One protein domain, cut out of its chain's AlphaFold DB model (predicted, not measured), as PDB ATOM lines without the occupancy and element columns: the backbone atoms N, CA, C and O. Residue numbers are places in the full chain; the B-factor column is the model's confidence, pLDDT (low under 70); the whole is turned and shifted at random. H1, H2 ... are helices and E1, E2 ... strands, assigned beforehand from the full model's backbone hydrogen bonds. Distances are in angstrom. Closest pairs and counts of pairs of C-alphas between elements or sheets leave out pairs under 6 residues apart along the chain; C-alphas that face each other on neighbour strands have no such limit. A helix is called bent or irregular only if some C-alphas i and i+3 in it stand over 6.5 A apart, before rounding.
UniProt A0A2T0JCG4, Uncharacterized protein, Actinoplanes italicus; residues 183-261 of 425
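What this domain is: This is residues 183 to 261 of the 425 residues of an uncharacterized protein of Actinoplanes italicus (UniProt A0A2T0JCG4). One six-stranded sheet, curled like part of a barrel, wraps round helix H1, and the short helix H2 packs beside E3, E4 and E6. The 79 printed residues hold two named helices and six named strands, in the order E1 E2 H1 E3 E4 E5 E6 H2; the sheet, E2 E1 E3 E4 E5 E6, is antiparallel. The class is mixed, and the whole is compact, with a radius of gyration of the C-alphas of 11.1 A and spans of 29 by 25 by 22 A.

Where its parts are: Find C-alpha 189 at (485.057, 285.039, 390.501); from there E1 runs 21.7 A to residue 196. Next come E2, residues 204 to 206, and H1, residues 207 to 217, 14.9 A long and irregular, with C-alphas 212 and 215 7.3 A apart. E3 has residues 223 to 228, E4 231 to 238 over 22.3 A, E5 241 to 244 and E6 249 to 251. H2, residues 256 to 260, ends at C-alpha 260, (491.882, 283.841, 379.220).

How they stand to each other: In the strongly twisted sheet, look for N 190 and O 205 at 2.9 A between E1 and E2, and N 193 and O 225 at 3.0 A between E1 and E3. E3 to E6 form a meander, each strand the antiparallel neighbour of the one before, with N 226 and O 233 at 2.8 A, N 236 and O 243 at 2.9 A, and N 242 and O 250 at 2.9 A. E2, H1 and E3 make a split strand-helix-strand unit, two strands of one sheet joined through a helix, with E1 between them in the sheet, and its crossover is right-handed. H1 is on one face of the sheet, giving two layers. H2 is on the sheet and only just at its level, at a height of 3.7 A; its closest C-alphas to E4 are Leu 259 and Val 233, 5.5 A. H1 and H2 only just touch, with 3 pairs of C-alphas within 8 A, the closest Arg 211 and Leu 256, 6.6 A. The O i to N i+4 pair of H2 is within hydrogen-bond range; in H1 3 of 7 are, beside 2 of 8 O i to N i+3 pairs.

The domain as a whole: The farthest C-alphas, Pro 185 and Gly 247, are 30.7 A apart. The printed part has no cut and no long link, and residue 186 is under 70 in pLDDT.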
ATOM      1  N   SER A 183     492.656 297.183 392.429       85.75
ATOM      2  CA  SER A 183     492.493 298.448 391.689       85.75
ATOM      3  C   SER A 183     491.037 298.845 391.388       85.75
ATOM      4  O   SER A 183     490.799 299.868 390.743       85.75
ATOM      5  N   GLY A 184     490.057 298.063 391.843       80.00
ATOM      6  CA  GLY A 184     488.630 298.317 391.659       80.00
ATOM      7  C   GLY A 184     487.766 297.185 392.223       80.00
ATOM      8  O   GLY A 184     488.319 296.188 392.705       80.00
ATOM      9  N   PRO A 185     486.427 297.317 392.156       70.75
ATOM     10  CA  PRO A 185     485.526 296.256 392.585       70.75
ATOM     11  C   PRO A 185     485.819 294.977 391.792       70.75
ATOM     12  O   PRO A 185     486.126 295.035 390.598       70.75
ATOM     13  N   GLY A 186     485.772 293.838 392.483       67.69
ATOM     14  CA  GLY A 186     485.984 292.520 391.895       67.69
ATOM     15  C   GLY A 186     485.065 292.277 390.699       67.69
ATOM     16  O   GLY A 186     483.866 292.531 390.781       67.69
ATOM     17  N   GLY A 187     485.635 291.825 389.582       75.69
ATOM     18  CA  GLY A 187     484.891 291.462 388.385       75.69
ATOM     19  C   GLY A 187     484.431 290.010 388.452       75.69
ATOM     20  O   GLY A 187     483.402 289.687 389.040       75.69
ATOM     21  N   ALA A 188     485.182 289.122 387.802       85.25
ATOM     22  CA  ALA A 188     484.856 287.702 387.753       85.25
ATOM     23  C   ALA A 188     485.424 286.931 388.955       85.25
ATOM     24  O   ALA A 188     486.592 287.079 389.303       85.25
ATOM     25  N   GLU A 189     484.617 286.030 389.515       92.56
ATOM     26  CA  GLU A 189     485.057 285.039 390.501       92.56
ATOM     27  C   GLU A 189     485.860 283.921 389.826       92.56
ATOM     28  O   GLU A 189     485.314 283.125 389.049       92.56
ATOM     29  N   ILE A 190     487.144 283.828 390.157       95.88
ATOM     30  CA  ILE A 190     488.065 282.819 389.638       95.88
ATOM     31  C   ILE A 190     488.218 281.711 390.676       95.88
ATOM     32  O   ILE A 190     488.475 281.976 391.846       95.88
ATOM     33  N   GLY A 191     488.059 280.458 390.251       97.06
ATOM     34  CA  GLY A 191     488.361 279.304 391.090       97.06
ATOM     35  C   GLY A 191     489.869 279.107 391.206       97.06
ATOM     36  O   GLY A 191     490.566 279.130 390.188       97.06
ATOM     37  N   VAL A 192     490.347 278.892 392.427       97.06
ATOM     38  CA  VAL A 192     491.763 278.794 392.780       97.06
ATOM     39  C   VAL A 192     491.992 277.506 393.558       97.06
ATOM     40  O   VAL A 192     491.270 277.198 394.502       97.06
ATOM     41  N   GLU A 193     493.008 276.750 393.170       97.56
ATOM     42  CA  GLU A 193     493.407 275.525 393.857       97.56
ATOM     43  C   GLU A 193     494.932 275.444 393.879       97.56
ATOM     44  O   GLU A 193     495.574 275.535 392.834       97.56
ATOM     45  N   VAL A 194     495.526 275.273 395.058       97.31
ATOM     46  CA  VAL A 194     496.965 275.007 395.175       97.31
ATOM     47  C   VAL A 194     497.206 273.547 394.806       97.31
ATOM     48  O   VAL A 194     496.651 272.652 395.438       97.31
ATOM     49  N   VAL A 195     497.996 273.311 393.759       97.62
ATOM     50  CA  VAL A 195     498.254 271.962 393.224       97.62
ATOM     51  C   VAL A 195     499.639 271.435 393.588       97.62
ATOM     52  O   VAL A 195     499.867 270.230 393.530       97.62
ATOM     53  N   GLU A 196     500.552 272.328 393.969       96.88
ATOM     54  CA  GLU A 196     501.903 272.013 394.430       96.88
ATOM     55  C   GLU A 196     502.360 273.072 395.438       96.88
ATOM     56  O   GLU A 196     502.039 274.254 395.282       96.88
ATOM     57  N   GLY A 197     503.124 272.649 396.445       94.06
ATOM     58  CA  GLY A 197     503.630 273.518 397.508       94.06
ATOM     59  C   GLY A 197     502.611 273.801 398.617       94.06
ATOM     60  O   GLY A 197     501.438 273.440 398.537       94.06
ATOM     61  N   GLU A 198     503.080 274.444 399.686       91.00
ATOM     62  CA  GLU A 198     502.244 274.855 400.817       91.00
ATOM     63  C   GLU A 198     501.927 276.348 400.712       91.00
ATOM     64  O   GLU A 198     502.787 277.212 400.897       91.00
ATOM     65  N   HIS A 199     500.671 276.662 400.409       92.12
ATOM     66  CA  HIS A 199     500.167 278.026 400.406       92.12
ATOM     67  C   HIS A 199     498.666 278.012 400.689       92.12
ATOM     68  O   HIS A 199     497.955 277.108 400.257       92.12
ATOM     69  N   ARG A 200     498.171 278.996 401.442       89.31
ATOM     70  CA  ARG A 200     496.744 279.113 401.748       89.31
ATOM     71  C   ARG A 200     496.149 280.198 400.868       89.31
ATOM     72  O   ARG A 200     496.523 281.355 401.007       89.31
ATOM     73  N   LEU A 201     495.214 279.808 400.009       89.75
ATOM     74  CA  LEU A 201     494.400 280.711 399.204       89.75
ATOM     75  C   LEU A 201     492.929 280.311 399.354       89.75
ATOM     76  O   LEU A 201     492.638 279.108 399.364       89.75
ATOM     77  N   PRO A 202     491.997 281.272 399.458       88.94
ATOM     78  CA  PRO A 202     490.578 280.980 399.332       88.94
ATOM     79  C   PRO A 202     490.279 280.272 397.998       88.94
ATOM     80  O   PRO A 202     490.884 280.604 396.976       88.94
ATOM     81  N   PRO A 203     489.340 279.307 397.968       91.00
ATOM     82  CA  PRO A 203     489.071 278.492 396.779       91.00
ATOM     83  C   PRO A 203     488.442 279.287 395.628       91.00
ATOM     84  O   PRO A 203     488.377 278.812 394.492       91.00
ATOM     85  N   ARG A 204     487.923 280.480 395.922       92.56
ATOM     86  CA  ARG A 204     487.403 281.433 394.949       92.56
ATOM     87  C   ARG A 204     487.820 282.830 395.369       92.56
ATOM     88  O   ARG A 204     487.735 283.154 396.551       92.56
ATOM     89  N   LEU A 205     488.291 283.610 394.407       92.06
ATOM     90  CA  LEU A 205     488.706 284.987 394.620       92.06
ATOM     91  C   LEU A 205     488.271 285.855 393.435       92.06
ATOM     92  O   LEU A 205     488.309 285.387 392.287       92.06
ATOM     93  N   PRO A 206     487.961 287.139 393.675       92.75
ATOM     94  CA  PRO A 206     487.797 288.100 392.601       92.75
ATOM     95  C   PRO A 206     489.069 288.244 391.758       92.75
ATOM     96  O   PRO A 206     490.192 288.240 392.272       92.75
ATOM     97  N   ASP A 207     488.895 288.439 390.453       93.50
ATOM     98  CA  ASP A 207     489.984 288.660 389.498       93.50
ATOM     99  C   ASP A 207     490.934 289.805 389.895       93.50
ATOM    100  O   ASP A 207     492.151 289.666 389.773       93.50
ATOM    101  N   THR A 208     490.415 290.918 390.412       93.69
ATOM    102  CA  THR A 208     491.224 292.060 390.856       93.69
ATOM    103  C   THR A 208     492.097 291.710 392.059       93.69
ATOM    104  O   THR A 208     493.258 292.105 392.080       93.69
ATOM    105  N   VAL A 209     491.599 290.917 393.015       94.19
ATOM    106  CA  VAL A 209     492.384 290.444 394.170       94.19
ATOM    107  C   VAL A 209     493.495 289.505 393.708       94.19
ATOM    108  O   VAL A 209     494.655 289.689 394.070       94.19
ATOM    109  N   LEU A 210     493.181 288.542 392.838       95.19
ATOM    110  CA  LEU A 210     494.200 287.645 392.291       95.19
ATOM    111  C   LEU A 210     495.288 288.399 391.534       95.19
ATOM    112  O   LEU A 210     496.470 288.147 391.748       95.19
ATOM    113  N   ARG A 211     494.889 289.317 390.654       95.12
ATOM    114  CA  ARG A 211     495.802 290.068 389.793       95.12
ATOM    115  C   ARG A 211     496.672 291.050 390.573       95.12
ATOM    116  O   ARG A 211     497.857 291.165 390.276       95.12
ATOM    117  N   ASP A 212     496.080 291.770 391.523       95.38
ATOM    118  CA  ASP A 212     496.717 292.923 392.158       95.38
ATOM    119  C   ASP A 212     497.323 292.590 393.534       95.38
ATOM    120  O   ASP A 212     498.104 293.397 394.032       95.38
ATOM    121  N   VAL A 213     496.992 291.440 394.148       94.88
ATOM    122  CA  VAL A 213     497.381 291.099 395.537       94.88
ATOM    123  C   VAL A 213     498.007 289.709 395.695       94.88
ATOM    124  O   VAL A 213     499.010 289.592 396.393       94.88
ATOM    125  N   GLU A 214     497.455 288.654 395.090       95.12
ATOM    126  CA  GLU A 214     497.927 287.285 395.383       95.12
ATOM    127  C   GLU A 214     498.958 286.764 394.376       95.12
ATOM    128  O   GLU A 214     500.088 286.442 394.748       95.12
ATOM    129  N   LEU A 215     498.613 286.723 393.085       96.19
ATOM    130  CA  LEU A 215     499.493 286.175 392.049       96.19
ATOM    131  C   LEU A 215     500.861 286.876 391.951       96.19
ATOM    132  O   LEU A 215     501.853 286.163 391.774       96.19
ATOM    133  N   PRO A 216     500.983 288.211 392.121       95.81
ATOM    134  CA  PRO A 216     502.285 288.863 392.008       95.81
ATOM    135  C   PRO A 216     503.288 288.476 393.107       95.81
ATOM    136  O   PRO A 216     504.487 288.712 392.952       95.81
ATOM    137  N   TRP A 217     502.810 287.871 394.201       95.44
ATOM    138  CA  TRP A 217     503.615 287.436 395.348       95.44
ATOM    139  C   TRP A 217     503.500 285.934 395.630       95.44
ATOM    140  O   TRP A 217     503.794 285.489 396.751       95.44
ATOM    141  N   LEU A 218     503.101 285.149 394.623       96.12
ATOM    142  CA  LEU A 218     503.046 283.695 394.724       96.12
ATOM    143  C   LEU A 218     504.416 283.153 395.182       96.12
ATOM    144  O   LEU A 218     505.427 283.486 394.558       96.12
ATOM    145  N   PRO A 219     504.510 282.369 396.271       96.19
ATOM    146  CA  PRO A 219     505.805 281.894 396.754       96.19
ATOM    147  C   PRO A 219     506.512 280.954 395.762       96.19
ATOM    148  O   PRO A 219     505.873 280.294 394.944       96.19
ATOM    149  N   ALA A 220     507.841 280.879 395.841       94.81
ATOM    150  CA  ALA A 220     508.637 279.930 395.068       94.81
ATOM    151  C   ALA A 220     508.224 278.489 395.404       94.81
ATOM    152  O   ALA A 220     507.967 278.168 396.565       94.81
ATOM    153  N   GLY A 221     508.175 277.624 394.388       95.44
ATOM    154  CA  GLY A 221     507.769 276.223 394.548       95.44
ATOM    155  C   GLY A 221     506.267 276.014 394.782       95.44
ATOM    156  O   GLY A 221     505.867 274.907 395.130       95.44
ATOM    157  N   VAL A 222     505.441 277.054 394.610       97.25
ATOM    158  CA  VAL A 222     503.979 276.948 394.657       97.25
ATOM    159  C   VAL A 222     503.411 277.013 393.242       97.25
ATOM    160  O   VAL A 222     503.689 277.955 392.494       97.25
ATOM    161  N   SER A 223     502.559 276.045 392.913       97.69
ATOM    162  CA  SER A 223     501.799 276.006 391.662       97.69
ATOM    163  C   SER A 223     500.307 276.104 391.974       97.69
ATOM    164  O   SER A 223     499.790 275.388 392.837       97.69
ATOM    165  N   VAL A 224     499.590 276.971 391.260       98.00
ATOM    166  CA  VAL A 224     498.152 277.202 391.453       98.00
ATOM    167  C   VAL A 224     497.379 276.964 390.166       98.00
ATOM    168  O   VAL A 224     497.746 277.435 389.091       98.00
ATOM    169  N   ARG A 225     496.273 276.234 390.266       97.94
ATOM    170  CA  ARG A 225     495.289 276.098 389.201       97.94
ATOM    171  C   ARG A 225     494.290 277.237 389.297       97.94
ATOM    172  O   ARG A 225     493.606 277.392 390.302       97.94
ATOM    173  N   LEU A 226     494.177 277.986 388.211       97.50
ATOM    174  CA  LEU A 226     493.167 279.012 388.004       97.50
ATOM    175  C   LEU A 226     492.077 278.451 387.098       97.50
ATOM    176  O   LEU A 226     492.378 277.767 386.118       97.50
ATOM    177  N   SER A 227     490.815 278.735 387.403       96.75
ATOM    178  CA  SER A 227     489.669 278.254 386.629       96.75
ATOM    179  C   SER A 227     488.575 279.312 386.503       96.75
ATOM    180  O   SER A 227     488.185 279.959 387.471       96.75
ATOM    181  N   GLY A 228     488.069 279.505 385.289       94.44
ATOM    182  CA  GLY A 228     487.079 280.537 384.984       94.44
ATOM    183  C   GLY A 228     486.697 280.525 383.507       94.44
ATOM    184  O   GLY A 228     487.502 280.152 382.655       94.44
ATOM    185  N   GLY A 229     485.446 280.873 383.189       87.62
ATOM    186  CA  GLY A 229     484.970 280.924 381.798       87.62
ATOM    187  C   GLY A 229     485.084 279.595 381.033       87.62
ATOM    188  O   GLY A 229     485.336 279.601 379.832       87.62
ATOM    189  N   GLY A 230     484.960 278.456 381.728       90.56
ATOM    190  CA  GLY A 230     485.095 277.116 381.138       90.56
ATOM    191  C   GLY A 230     486.532 276.693 380.809       90.56
ATOM    192  O   GLY A 230     486.730 275.672 380.157       90.56
ATOM    193  N   ARG A 231     487.536 277.462 381.246       93.25
ATOM    194  CA  ARG A 231     488.962 277.170 381.062       93.25
ATOM    195  C   ARG A 231     489.640 276.938 382.405       93.25
ATOM    196  O   ARG A 231     489.163 277.417 383.436       93.25
ATOM    197  N   SER A 232     490.767 276.237 382.377       95.88
ATOM    198  CA  SER A 232     491.693 276.169 383.501       95.88
ATOM    199  C   SER A 232     493.140 276.226 383.027       95.88
ATOM    200  O   SER A 232     493.457 275.831 381.905       95.88
ATOM    201  N   VAL A 233     494.013 276.747 383.882       96.81
ATOM    202  CA  VAL A 233     495.459 276.795 383.661       96.81
ATOM    203  C   VAL A 233     496.161 276.596 384.998       96.81
ATOM    204  O   VAL A 233     495.709 277.122 386.010       96.81
ATOM    205  N   VAL A 234     497.240 275.818 385.016       97.88
ATOM    206  CA  VAL A 234     498.148 275.749 386.169       97.88
ATOM    207  C   VAL A 234     499.274 276.733 385.920       97.88
ATOM    208  O   VAL A 234     499.873 276.687 384.844       97.88
ATOM    209  N   VAL A 235     499.527 277.610 386.887       97.69
ATOM    210  CA  VAL A 235     500.591 278.611 386.843       97.69
ATOM    211  C   VAL A 235     501.491 278.501 388.069       97.69
ATOM    212  O   VAL A 235     501.011 278.259 389.176       97.69
ATOM    213  N   HIS A 236     502.784 278.720 387.876       97.31
ATOM    214  CA  HIS A 236     503.786 278.867 388.933       97.31
ATOM    215  C   HIS A 236     504.593 280.144 388.701       97.31
ATOM    216  O   HIS A 236     504.519 280.754 387.631       97.31
ATOM    217  N   ARG A 237     505.356 280.574 389.709       96.19
ATOM    218  CA  ARG A 237     506.237 281.739 389.587       96.19
ATOM    219  C   ARG A 237     507.644 281.328 389.159       96.19
ATOM    220  O   ARG A 237     508.247 280.450 389.769       96.19
ATOM    221  N   GLU A 238     508.189 282.051 388.189       94.69
ATOM    222  CA  GLU A 238     509.617 282.090 387.870       94.69
ATOM    223  C   GLU A 238     510.110 283.524 388.055       94.69
ATOM    224  O   GLU A 238     509.907 284.384 387.200       94.69
ATOM    225  N   PHE A 239     510.717 283.790 389.213       93.31
ATOM    226  CA  PHE A 239     511.194 285.110 389.624       93.31
ATOM    227  C   PHE A 239     510.133 286.224 389.502       93.31
ATOM    228  O   PHE A 239     509.266 286.310 390.372       93.31
ATOM    229  N   ASP A 240     510.176 287.050 388.452       92.06
ATOM    230  CA  ASP A 240     509.280 288.183 388.176       92.06
ATOM    231  C   ASP A 240     508.112 287.837 387.227       92.06
ATOM    232  O   ASP A 240     507.326 288.709 386.833       92.06
ATOM    233  N   ARG A 241     507.976 286.561 386.852       94.69
ATOM    234  CA  ARG A 241     506.980 286.080 385.889       94.69
ATOM    235  C   ARG A 241     506.126 284.960 386.448       94.69
ATOM    236  O   ARG A 241     506.535 284.209 387.328       94.69
ATOM    237  N   LEU A 242     504.943 284.826 385.864       96.69
ATOM    238  CA  LEU A 242     504.087 283.660 386.024       96.69
ATOM    239  C   LEU A 242     504.156 282.837 384.746       96.69
ATOM    240  O   LEU A 242     504.029 283.378 383.645       96.69
ATOM    241  N   VAL A 243     504.365 281.539 384.901       96.50
ATOM    242  CA  VAL A 243     504.545 280.591 383.805       96.50
ATOM    243  C   VAL A 243     503.455 279.540 383.905       96.50
ATOM    244  O   VAL A 243     503.184 279.010 384.976       96.50
ATOM    245  N   ALA A 244     502.784 279.282 382.790       96.12
ATOM    246  CA  ALA A 244     501.794 278.229 382.671       96.12
ATOM    247  C   ALA A 244     502.464 276.896 382.322       96.12
ATOM    248  O   ALA A 244     503.489 276.859 381.643       96.12
ATOM    249  N   ALA A 245     501.825 275.785 382.692       90.00
ATOM    250  CA  ALA A 245     502.313 274.436 382.376       90.00
ATOM    251  C   ALA A 245     502.496 274.157 380.865       90.00
ATOM    252  O   ALA A 245     503.207 273.229 380.489       90.00
ATOM    253  N   ASP A 246     501.861 274.946 379.993       87.62
ATOM    254  CA  ASP A 246     502.003 274.866 378.534       87.62
ATOM    255  C   ASP A 246     503.131 275.752 377.962       87.62
ATOM    256  O   ASP A 246     503.276 275.859 376.744       87.62
ATOM    257  N   GLY A 247     503.936 276.379 378.827       89.12
ATOM    258  CA  GLY A 247     505.093 277.202 378.465       89.12
ATOM    259  C   GLY A 247     504.777 278.671 378.177       89.12
ATOM    260  O   GLY A 247     505.699 279.464 377.974       89.12
ATOM    261  N   ARG A 248     503.499 279.079 378.173       93.62
ATOM    262  CA  ARG A 248     503.140 280.504 378.099       93.62
ATOM    263  C   ARG A 248     503.578 281.215 379.376       93.62
ATOM    264  O   ARG A 248     503.504 280.649 380.460       93.62
ATOM    265  N   SER A 249     503.987 282.474 379.264       94.75
ATOM    266  CA  SER A 249     504.365 283.288 380.422       94.75
ATOM    267  C   SER A 249     503.761 284.683 380.354       94.75
ATOM    268  O   SER A 249     503.437 285.189 379.279       94.75
ATOM    269  N   ALA A 250     503.588 285.286 381.523       94.69
ATOM    270  CA  ALA A 250     503.106 286.646 381.700       94.69
ATOM    271  C   ALA A 250     503.898 287.325 382.824       94.69
ATOM    272  O   ALA A 250     504.501 286.655 383.668       94.69
ATOM    273  N   GLY A 251     503.890 288.660 382.859       93.38
ATOM    274  CA  GLY A 251     504.386 289.389 384.025       93.38
ATOM    275  C   GLY A 251     503.595 289.005 385.278       93.38
ATOM    276  O   GLY A 251     502.444 288.568 385.187       93.38
ATOM    277  N   ARG A 252     504.188 289.182 386.459       93.12
ATOM    278  CA  ARG A 252     503.567 288.778 387.732       93.12
ATOM    279  C   ARG A 252     502.196 289.420 388.028       93.12
ATOM    280  O   ARG A 252     501.389 288.817 388.725       93.12
ATOM    281  N   PHE A 253     501.893 290.576 387.429       93.38
ATOM    282  CA  PHE A 253     500.578 291.243 387.493       93.38
ATOM    283  C   PHE A 253     499.635 290.896 386.330       93.38
ATOM    284  O   PHE A 253     498.480 291.304 386.324       93.38
ATOM    285  N   ASP A 254     500.100 290.146 385.334       93.25
ATOM    286  CA  ASP A 254     499.341 289.814 384.125       93.25
ATOM    287  C   ASP A 254     498.945 288.328 384.081       93.25
ATOM    288  O   ASP A 254     498.448 287.846 383.063       93.25
ATOM    289  N   GLY A 255     499.127 287.586 385.179       92.62
ATOM    290  CA  GLY A 255     498.921 286.133 385.244       92.62
ATOM    291  C   GLY A 255     497.542 285.651 384.784       92.62
ATOM    292  O   GLY A 255     497.433 284.591 384.169       92.62
ATOM    293  N   LEU A 256     496.482 286.444 384.982       94.25
ATOM    294  CA  LEU A 256     495.130 286.089 384.522       94.25
ATOM    295  C   LEU A 256     494.986 286.051 382.987       94.25
ATOM    296  O   LEU A 256     494.071 285.404 382.467       94.25
ATOM    297  N   SER A 257     495.898 286.677 382.233       93.62
ATOM    298  CA  SER A 257     495.945 286.543 380.768       93.62
ATOM    299  C   SER A 257     496.201 285.094 380.327       93.62
ATOM    300  O   SER A 257     495.648 284.637 379.321       93.62
ATOM    301  N   LEU A 258     496.932 284.317 381.138       94.31
ATOM    302  CA  LEU A 258     497.223 282.905 380.884       94.31
ATOM    303  C   LEU A 258     495.955 282.039 380.938       94.31
ATOM    304  O   LEU A 258     495.826 281.096 380.154       94.31
ATOM    305  N   LEU A 259     494.985 282.397 381.788       93.69
ATOM    306  CA  LEU A 259     493.683 281.724 381.878       93.69
ATOM    307  C   LEU A 259     492.775 282.078 380.690       93.69
ATOM    308  O   LEU A 259     492.100 281.218 380.121       93.69
ATOM    309  N   THR A 260     492.756 283.353 380.299       87.19
ATOM    310  CA  THR A 260     491.882 283.841 379.220       87.19
ATOM    311  C   THR A 260     492.434 283.566 377.822       87.19
ATOM    312  O   THR A 260     491.695 283.702 376.849       87.19
ATOM    313  N   GLY A 261     493.697 283.148 377.692       74.19
ATOM    314  CA  GLY A 261     494.323 282.871 376.397       74.19
ATOM    315  C   GLY A 261     494.477 284.115 375.520       74.19
ATOM    316  O   GLY A 261     494.599 283.990 374.305       74.19
TER     317      GLY A 261